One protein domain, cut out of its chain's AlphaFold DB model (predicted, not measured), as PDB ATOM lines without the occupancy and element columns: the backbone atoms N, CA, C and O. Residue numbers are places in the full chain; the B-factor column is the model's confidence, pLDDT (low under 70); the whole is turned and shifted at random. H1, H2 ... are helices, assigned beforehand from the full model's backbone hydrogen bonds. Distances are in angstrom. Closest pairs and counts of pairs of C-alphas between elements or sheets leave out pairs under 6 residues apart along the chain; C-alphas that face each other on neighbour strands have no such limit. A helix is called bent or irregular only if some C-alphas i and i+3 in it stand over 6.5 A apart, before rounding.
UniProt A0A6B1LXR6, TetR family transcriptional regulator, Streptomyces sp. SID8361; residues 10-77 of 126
ATOM      1  N   PRO A  10      17.449 123.632 -67.989       53.38
ATOM      2  CA  PRO A  10      17.665 123.151 -69.357       53.38
ATOM      3  C   PRO A  10      16.602 122.137 -69.809       53.38
ATOM      4  O   PRO A  10      16.170 122.173 -70.957       53.38
ATOM      5  N   THR A  11      16.119 121.304 -68.883       55.84
ATOM      6  CA  THR A  11      15.024 120.351 -69.097       55.84
ATOM      7  C   THR A  11      13.691 121.055 -69.351       55.84
ATOM      8  O   THR A  11      12.989 120.686 -70.284       55.84
ATOM      9  N   ALA A  12      13.373 122.117 -68.600       56.62
ATOM     10  CA  ALA A  12      12.181 122.935 -68.838       56.62
ATOM     11  C   ALA A  12      12.236 123.676 -70.187       56.62
ATOM     12  O   ALA A  12      11.218 123.861 -70.841       56.62
ATOM     13  N   ARG A  13      13.427 124.063 -70.661       56.62
ATOM     14  CA  ARG A  13      13.601 124.598 -72.024       56.62
ATOM     15  C   ARG A  13      13.433 123.527 -73.105       56.62
ATOM     16  O   ARG A  13      12.860 123.811 -74.154       56.62
ATOM     17  N   ALA A  14      13.935 122.315 -72.868       59.88
ATOM     18  CA  ALA A  14      13.855 121.208 -73.820       59.88
ATOM     19  C   ALA A  14      12.417 120.698 -74.013       59.88
ATOM     20  O   ALA A  14      12.045 120.344 -75.129       59.88
ATOM     21  N   THR A  15      11.586 120.719 -72.966       63.19
ATOM     22  CA  THR A  15      10.160 120.357 -73.058       63.19
ATOM     23  C   THR A  15       9.327 121.407 -73.797       63.19
ATOM     24  O   THR A  15       8.323 121.069 -74.422       63.19
ATOM     25  N   VAL A  16       9.756 122.673 -73.778       75.88
ATOM     26  CA  VAL A  16       9.044 123.793 -74.409       75.88
ATOM     27  C   VAL A  16       9.379 123.947 -75.897       75.88
ATOM     28  O   VAL A  16       8.542 124.429 -76.657       75.88
ATOM     29  N   ALA A  17      10.550 123.500 -76.363       80.12
ATOM     30  CA  ALA A  17      10.965 123.679 -77.760       80.12
ATOM     31  C   ALA A  17      10.003 123.051 -78.801       80.12
ATOM     32  O   ALA A  17       9.653 123.738 -79.765       80.12
ATOM     33  N   PRO A  18       9.492 121.813 -78.628       88.12
ATOM     34  CA  PRO A  18       8.501 121.249 -79.549       88.12
ATOM     35  C   PRO A  18       7.164 122.001 -79.525       88.12
ATOM     36  O   PRO A  18       6.511 122.142 -80.558       88.12
ATOM     37  N   LEU A  19       6.751 122.494 -78.352       88.75
ATOM     38  CA  LEU A  19       5.552 123.320 -78.214       88.75
ATOM     39  C   LEU A  19       5.732 124.654 -78.947       88.75
ATOM     40  O   LEU A  19       4.863 125.032 -79.726       88.75
ATOM     41  N   ALA A  20       6.877 125.315 -78.771       90.62
ATOM     42  CA  ALA A  20       7.208 126.553 -79.466       90.62
ATOM     43  C   ALA A  20       7.174 126.380 -80.992       90.62
ATOM     44  O   ALA A  20       6.576 127.200 -81.676       90.62
ATOM     45  N   ALA A  21       7.705 125.274 -81.526       92.56
ATOM     46  CA  ALA A  21       7.627 124.982 -82.959       92.56
ATOM     47  C   ALA A  21       6.177 124.826 -83.462       92.56
ATOM     48  O   ALA A  21       5.830 125.306 -84.539       92.56
ATOM     49  N   ARG A  22       5.296 124.188 -82.677       93.75
ATOM     50  CA  ARG A  22       3.867 124.071 -83.023       93.75
ATOM     51  C   ARG A  22       3.155 125.420 -82.980       93.75
ATOM     52  O   ARG A  22       2.390 125.719 -83.890       93.75
ATOM     53  N   ILE A  23       3.417 126.227 -81.951       94.69
ATOM     54  CA  ILE A  23       2.869 127.584 -81.838       94.69
ATOM     55  C   ILE A  23       3.347 128.457 -83.002       94.69
ATOM     56  O   ILE A  23       2.531 129.156 -83.598       94.69
ATOM     57  N   HIS A  24       4.614 128.340 -83.396       93.62
ATOM     58  CA  HIS A  24       5.152 129.031 -84.562       93.62
ATOM     59  C   HIS A  24       4.396 128.659 -85.847       93.62
ATOM     60  O   HIS A  24       3.991 129.535 -86.604       93.62
ATOM     61  N   ASN A  25       4.091 127.375 -86.064       93.31
ATOM     62  CA  ASN A  25       3.283 126.951 -87.214       93.31
ATOM     63  C   ASN A  25       1.861 127.547 -87.194       93.31
ATOM     64  O   ASN A  25       1.321 127.900 -88.244       93.31
ATOM     65  N   ILE A  26       1.246 127.680 -86.014       91.06
ATOM     66  CA  ILE A  26      -0.074 128.316 -85.848       91.06
ATOM     67  C   ILE A  26       0.005 129.818 -86.160       91.06
ATOM     68  O   ILE A  26      -0.890 130.353 -86.818       91.06
ATOM     69  N   ALA A  27       1.077 130.483 -85.722       89.75
ATOM     70  CA  ALA A  27       1.339 131.887 -86.021       89.75
ATOM     71  C   ALA A  27       1.539 132.117 -87.526       89.75
ATOM     72  O   ALA A  27       0.876 132.978 -88.098       89.75
ATOM     73  N   GLN A  28       2.347 131.280 -88.185       94.56
ATOM     74  CA  GLN A  28       2.569 131.331 -89.636       94.56
ATOM     75  C   GLN A  28       1.290 131.095 -90.446       94.56
ATOM     76  O   GLN A  28       1.130 131.640 -91.534       94.56
ATOM     77  N   ALA A  29       0.343 130.328 -89.903       90.94
ATOM     78  CA  ALA A  29      -0.975 130.144 -90.500       90.94
ATOM     79  C   ALA A  29      -1.932 131.337 -90.277       90.94
ATOM     80  O   ALA A  29      -3.090 131.257 -90.687       90.94
ATOM     81  N   GLY A  30      -1.504 132.409 -89.595       89.31
ATOM     82  CA  GLY A  30      -2.340 133.569 -89.266       89.31
ATOM     83  C   GLY A  30      -3.447 133.264 -88.252       89.31
ATOM     84  O   GLY A  30      -4.431 133.995 -88.165       89.31
ATOM     85  N   LYS A  31      -3.321 132.162 -87.500       91.19
ATOM     86  CA  LYS A  31      -4.361 131.663 -86.590       91.19
ATOM     87  C   LYS A  31      -4.107 132.009 -85.129       91.19
ATOM     88  O   LYS A  31      -4.866 131.548 -84.286       91.19
ATOM     89  N   LEU A  32      -3.071 132.776 -84.801       93.19
ATOM     90  CA  LEU A  32      -2.750 133.143 -83.421       93.19
ATOM     91  C   LEU A  32      -3.325 134.527 -83.077       93.19
ATOM     92  O   LEU A  32      -3.164 135.474 -83.839       93.19
ATOM     93  N   ARG A  33      -4.006 134.642 -81.931       92.62
ATOM     94  CA  ARG A  33      -4.608 135.892 -81.425       92.62
ATOM     95  C   ARG A  33      -3.658 136.682 -80.517       92.62
ATOM     96  O   ARG A  33      -3.824 137.886 -80.348       92.62
ATOM     97  N   VAL A  34      -2.692 136.001 -79.910       92.94
ATOM     98  CA  VAL A  34      -1.724 136.561 -78.956       92.94
ATOM     99  C   VAL A  34      -0.295 136.397 -79.483       92.94
ATOM    100  O   VAL A  34      -0.093 135.808 -80.541       92.94
ATOM    101  N   SER A  35       0.711 136.907 -78.766       91.50
ATOM    102  CA  SER A  35       2.111 136.667 -79.136       91.50
ATOM    103  C   SER A  35       2.482 135.183 -79.004       91.50
ATOM    104  O   SER A  35       1.961 134.481 -78.136       91.50
ATOM    105  N   GLU A  36       3.423 134.706 -79.828       92.75
ATOM    106  CA  GLU A  36       3.925 133.322 -79.751       92.75
ATOM    107  C   GLU A  36       4.445 132.982 -78.349       92.75
ATOM    108  O   GLU A  36       4.154 131.914 -77.815       92.75
ATOM    109  N   HIS A  37       5.162 133.918 -77.722       90.00
ATOM    110  CA  HIS A  37       5.684 133.744 -76.370       90.00
ATOM    111  C   HIS A  37       4.566 133.532 -75.342       90.00
ATOM    112  O   HIS A  37       4.603 132.544 -74.610       90.00
ATOM    113  N   LEU A  38       3.542 134.395 -75.341       90.19
ATOM    114  CA  LEU A  38       2.414 134.272 -74.418       90.19
ATOM    115  C   LEU A  38       1.623 132.982 -74.670       90.19
ATOM    116  O   LEU A  38       1.237 132.303 -73.726       90.19
ATOM    117  N   ALA A  39       1.426 132.595 -75.931       93.62
ATOM    118  CA  ALA A  39       0.749 131.346 -76.272       93.62
ATOM    119  C   ALA A  39       1.484 130.110 -75.726       93.62
ATOM    120  O   ALA A  39       0.853 129.212 -75.169       93.62
ATOM    121  N   VAL A  40       2.814 130.074 -75.848       94.56
ATOM    122  CA  VAL A  40       3.640 129.003 -75.276       94.56
ATOM    123  C   VAL A  40       3.502 128.958 -73.753       94.56
ATOM    124  O   VAL A  40       3.289 127.879 -73.200       94.56
ATOM    125  N   GLU A  41       3.587 130.107 -73.079       92.69
ATOM    126  CA  GLU A  41       3.452 130.185 -71.620       92.69
ATOM    127  C   GLU A  41       2.067 129.745 -71.143       92.69
ATOM    128  O   GLU A  41       1.971 128.962 -70.199       92.69
ATOM    129  N   MET A  42       0.998 130.175 -71.819       95.00
ATOM    130  CA  MET A  42      -0.375 129.796 -71.478       95.00
ATOM    131  C   MET A  42      -0.604 128.287 -71.609       95.00
ATOM    132  O   MET A  42      -1.165 127.672 -70.701       95.00
ATOM    133  N   VAL A  43      -0.154 127.672 -72.710       95.00
ATOM    134  CA  VAL A  43      -0.305 126.221 -72.916       95.00
ATOM    135  C   VAL A  43       0.518 125.441 -71.896       95.00
ATOM    136  O   VAL A  43       0.030 124.462 -71.331       95.00
ATOM    137  N   PHE A  44       1.747 125.884 -71.622       92.81
ATOM    138  CA  PHE A  44       2.608 125.236 -70.639       92.81
ATOM    139  C   PHE A  44       2.026 125.328 -69.222       92.81
ATOM    140  O   PHE A  44       1.901 124.309 -68.546       92.81
ATOM    141  N   ALA A  45       1.617 126.522 -68.788       93.38
ATOM    142  CA  ALA A  45       1.028 126.739 -67.469       93.38
ATOM    143  C   ALA A  45      -0.272 125.943 -67.285       93.38
ATOM    144  O   ALA A  45      -0.450 125.303 -66.250       93.38
ATOM    145  N   SER A  46      -1.143 125.932 -68.302       95.62
ATOM    146  CA  SER A  46      -2.381 125.148 -68.293       95.62
ATOM    147  C   SER A  46      -2.094 123.650 -68.160       95.62
ATOM    148  O   SER A  46      -2.611 123.018 -67.243       95.62
ATOM    149  N   GLY A  47      -1.199 123.098 -68.988       93.81
ATOM    150  CA  GLY A  47      -0.826 121.684 -68.918       93.81
ATOM    151  C   GLY A  47      -0.189 121.293 -67.581       93.81
ATOM    152  O   GLY A  47      -0.548 120.267 -67.005       93.81
ATOM    153  N   CYS A  48       0.715 122.119 -67.044       94.75
ATOM    154  CA  CYS A  48       1.302 121.891 -65.722       94.75
ATOM    155  C   CYS A  48       0.244 121.909 -64.613       94.75
ATOM    156  O   CYS A  48       0.246 121.010 -63.775       94.75
ATOM    157  N   GLY A  49      -0.659 122.895 -64.617       95.06
ATOM    158  CA  GLY A  49      -1.749 122.991 -63.646       95.06
ATOM    159  C   GLY A  49      -2.643 121.754 -63.671       95.06
ATOM    160  O   GLY A  49      -2.826 121.122 -62.638       95.06
ATOM    161  N   THR A  50      -3.099 121.343 -64.856       97.12
ATOM    162  CA  THR A  50      -3.902 120.128 -65.049       97.12
ATOM    163  C   THR A  50      -3.212 118.885 -64.491       97.12
ATOM    164  O   THR A  50      -3.826 118.129 -63.743       97.12
ATOM    165  N   VAL A  51      -1.935 118.665 -64.828       96.00
ATOM    166  CA  VAL A  51      -1.187 117.492 -64.349       96.00
ATOM    167  C   VAL A  51      -1.053 117.512 -62.831       96.00
ATOM    168  O   VAL A  51      -1.293 116.496 -62.186       96.00
ATOM    169  N   LEU A  52      -0.697 118.661 -62.249       97.19
ATOM    170  CA  LEU A  52      -0.571 118.799 -60.799       97.19
ATOM    171  C   LEU A  52      -1.906 118.556 -60.088       97.19
ATOM    172  O   LEU A  52      -1.923 117.871 -59.068       97.19
ATOM    173  N   THR A  53      -3.013 119.057 -60.640       96.88
ATOM    174  CA  THR A  53      -4.357 118.804 -60.111       96.88
ATOM    175  C   THR A  53      -4.694 117.316 -60.152       96.88
ATOM    176  O   THR A  53      -5.041 116.761 -59.116       96.88
ATOM    177  N   LEU A  54      -4.521 116.644 -61.295       96.88
ATOM    178  CA  LEU A  54      -4.817 115.211 -61.422       96.88
ATOM    179  C   LEU A  54      -3.950 114.349 -60.498       96.88
ATOM    180  O   LEU A  54      -4.440 113.385 -59.918       96.88
ATOM    181  N   LEU A  55      -2.669 114.690 -60.334       96.94
ATOM    182  CA  LEU A  55      -1.771 113.975 -59.423       96.94
ATOM    183  C   LEU A  55      -2.165 114.138 -57.951       96.94
ATOM    184  O   LEU A  55      -1.933 113.220 -57.168       96.94
ATOM    185  N   ALA A  56      -2.751 115.279 -57.582       96.56
ATOM    186  CA  ALA A  56      -3.255 115.525 -56.235       96.56
ATOM    187  C   ALA A  56      -4.597 114.821 -55.949       96.56
ATOM    188  O   ALA A  56      -4.966 114.678 -54.785       96.56
ATOM    189  N   THR A  57      -5.314 114.375 -56.985       95.44
ATOM    190  CA  THR A  57      -6.569 113.618 -56.868       95.44
ATOM    191  C   THR A  57      -6.293 112.111 -56.697       95.44
ATOM    192  O   THR A  57      -5.438 111.573 -57.420       95.44
ATOM    193  N   PRO A  58      -6.998 111.411 -55.777       96.75
ATOM    194  CA  PRO A  58      -6.979 109.947 -55.672       96.75
ATOM    195  C   PRO A  58      -7.264 109.267 -57.013       96.75
ATOM    196  O   PRO A  58      -8.016 109.795 -57.827       96.75
ATOM    197  N   GLU A  59      -6.649 108.111 -57.275       93.25
ATOM    198  CA  GLU A  59      -6.667 107.507 -58.616       93.25
ATOM    199  C   GLU A  59      -8.072 107.171 -59.124       93.25
ATOM    200  O   GLU A  59      -8.342 107.329 -60.312       93.25
ATOM    201  N   ASP A  60      -8.954 106.749 -58.223       94.81
ATOM    202  CA  ASP A  60     -10.348 106.389 -58.473       94.81
ATOM    203  C   ASP A  60     -11.269 107.599 -58.703       94.81
ATOM    204  O   ASP A  60     -12.333 107.456 -59.301       94.81
ATOM    205  N   GLU A  61     -10.841 108.797 -58.300       92.94
ATOM    206  CA  GLU A  61     -11.584 110.053 -58.465       92.94
ATOM    207  C   GLU A  61     -11.062 110.917 -59.627       92.94
ATOM    208  O   GLU A  61     -11.608 111.986 -59.914       92.94
ATOM    209  N   ARG A  62      -9.991 110.495 -60.310       94.94
ATOM    210  CA  ARG A  62      -9.399 111.260 -61.415       94.94
ATOM    211  C   ARG A  62     -10.332 111.311 -62.618       94.94
ATOM    212  O   ARG A  62     -10.486 110.335 -63.350       94.94
ATOM    213  N   ASP A  63     -10.844 112.500 -62.898       93.25
ATOM    214  CA  ASP A  63     -11.575 112.783 -64.125       93.25
ATOM    215  C   ASP A  63     -10.635 113.330 -65.214       93.25
ATOM    216  O   ASP A  63     -10.201 114.486 -65.183       93.25
ATOM    217  N   LEU A  64     -10.311 112.493 -66.206       92.94
ATOM    218  CA  LEU A  64      -9.422 112.876 -67.308       92.94
ATOM    219  C   LEU A  64     -10.043 113.902 -68.266       92.94
ATOM    220  O   LEU A  64      -9.297 114.540 -69.016       92.94
ATOM    221  N   THR A  65     -11.360 114.134 -68.205       93.69
ATOM    222  CA  THR A  65     -12.009 115.192 -68.998       93.69
ATOM    223  C   THR A  65     -11.480 116.584 -68.641       93.69
ATOM    224  O   THR A  65     -11.487 117.482 -69.485       93.69
ATOM    225  N   LEU A  66     -10.903 116.754 -67.441       94.88
ATOM    226  CA  LEU A  66     -10.205 117.975 -67.032       94.88
ATOM    227  C   LEU A  66      -9.075 118.357 -68.001       94.88
ATOM    228  O   LEU A  66      -8.864 119.540 -68.275       94.88
ATOM    229  N   SER A  67      -8.345 117.369 -68.525       95.25
ATOM    230  CA  SER A  67      -7.235 117.606 -69.454       95.25
ATOM    231  C   SER A  67      -7.727 118.130 -70.798       95.25
ATOM    232  O   SER A  67      -7.200 119.120 -71.315       95.25
ATOM    233  N   ASP A  68      -8.780 117.517 -71.335       93.56
ATOM    234  CA  ASP A  68      -9.384 117.946 -72.593       93.56
ATOM    235  C   ASP A  68     -10.016 119.332 -72.471       93.56
ATOM    236  O   ASP A  68      -9.765 120.196 -73.314       93.56
ATOM    237  N   ALA A  69     -10.754 119.586 -71.388       93.81
ATOM    238  CA  ALA A  69     -11.375 120.880 -71.134       93.81
ATOM    239  C   ALA A  69     -10.334 122.006 -71.002       93.81
ATOM    240  O   ALA A  69     -10.489 123.068 -71.608       93.81
ATOM    241  N   ALA A  70      -9.243 121.772 -70.264       95.56
ATOM    242  CA  ALA A  70      -8.157 122.740 -70.123       95.56
ATOM    243  C   ALA A  70      -7.469 123.032 -71.469       95.56
ATOM    244  O   ALA A  70      -7.220 124.194 -71.805       95.56
ATOM    245  N   ARG A  71      -7.220 121.988 -72.271       93.81
ATOM    246  CA  ARG A  71      -6.638 122.108 -73.613       93.81
ATOM    247  C   ARG A  71      -7.527 122.933 -74.544       93.81
ATOM    248  O   ARG A  71      -7.029 123.833 -75.216       93.81
ATOM    249  N   GLU A  72      -8.824 122.648 -74.597       93.62
ATOM    250  CA  GLU A  72      -9.757 123.403 -75.443       93.62
ATOM    251  C   GLU A  72      -9.896 124.857 -74.981       93.62
ATOM    252  O   GLU A  72      -9.876 125.769 -75.808       93.62
ATOM    253  N   ALA A  73      -9.937 125.101 -73.667       93.56
ATOM    254  CA  ALA A  73     -10.003 126.452 -73.117       93.56
ATOM    255  C   ALA A  73      -8.793 127.306 -73.531       93.56
ATOM    256  O   ALA A  73      -8.962 128.440 -73.994       93.56
ATOM    257  N   VAL A  74      -7.570 126.770 -73.422       95.38
ATOM    258  CA  VAL A  74      -6.371 127.519 -73.826       95.38
ATOM    259  C   VAL A  74      -6.304 127.711 -75.342       95.38
ATOM    260  O   VAL A  74      -5.983 128.810 -75.791       95.38
ATOM    261  N   LEU A  75      -6.670 126.703 -76.144       93.31
ATOM    262  CA  LEU A  75      -6.710 126.826 -77.606       93.31
ATOM    263  C   LEU A  75      -7.716 127.887 -78.061       93.31
ATOM    264  O   LEU A  75      -7.380 128.716 -78.908       93.31
ATOM    265  N   ALA A  76      -8.911 127.910 -77.469       91.81
ATOM    266  CA  ALA A  76      -9.924 128.923 -77.746       91.81
ATOM    267  C   ALA A  76      -9.429 130.340 -77.410       91.81
ATOM    268  O   ALA A  76      -9.687 131.285 -78.163       91.81
ATOM    269  N   ALA A  77      -8.677 130.488 -76.316       92.81
ATOM    270  CA  ALA A  77      -8.095 131.765 -75.920       92.81
ATOM    271  C   ALA A  77      -7.021 132.249 -76.914       92.81
ATOM    272  O   ALA A  77      -7.047 133.413 -77.329       92.81
TER     273      ALA A  77
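What this domain is: This is residues 10 to 77 of the 126 residues of the protein "TetR family transcriptional regulator" of Streptomyces sp. SID8361 (UniProt A0A6B1LXR6). H2 and H3 form a helical hairpin, with the shorter H3 folded back beside H2, and kinked H1 slants past the first part of H2 without reaching H3. The loop end of the hairpin, residues 55 to 61, sticks out from the rest. The printed part has 68 residues, with three named helices, H1, H2 and H3 in that order, no named strand, and the class all helix. It is flat, with spans of 42 by 29 by 14 A, and only just loose, close to compact, with a radius of gyration of the C-alphas of 13.6 A.

How they stand to each other: H1, residues 10 to 28, touches H2, residues 36 to 56, and the closest C-alphas are those of Ala 20 and Val 40, 6.0 A apart. They run opposite ways at a steep tilt of 53 degrees, and H2 touches H1 with residues 36 to 44 alone. With residues 42 to 51 alone, H2 touches H3, residues 65 to 77; the closest C-alphas are those of Thr 50 and Ser 67, 6.1 A apart. H2 and H3 form a hairpin, running opposite ways at a shallow tilt of 16 degrees. H1 and H3 are apart. In H2 and H3 every O i to N i+4 pair is within hydrogen-bond range; in H1, 13 of 15 are.

Where its parts are: H1 begins at C-alpha 10, at (17.665, 123.151, -69.357), and is 26.6 A long. It has a kink of 35 degrees near residue 18 and is only just irregular: C-alphas 15 and 18 are 6.8 A apart. H2, the longest helix, begins at C-alpha 36, at (3.925, 133.322, -79.751), and is 30.4 A long. H3, 18.4 A long, ends at C-alpha 77, at (-8.095, 131.765, -75.920).

The domain as a whole: The C-alphas of Gln 28 and Asp 60, 42.0 A apart, are the two farthest apart. The printed part has no cut, and both links, H1 to H2 and H2 to H3, are short. The mean pLDDT of the printed part is 89.9, and residues 10 to 15 are under 70.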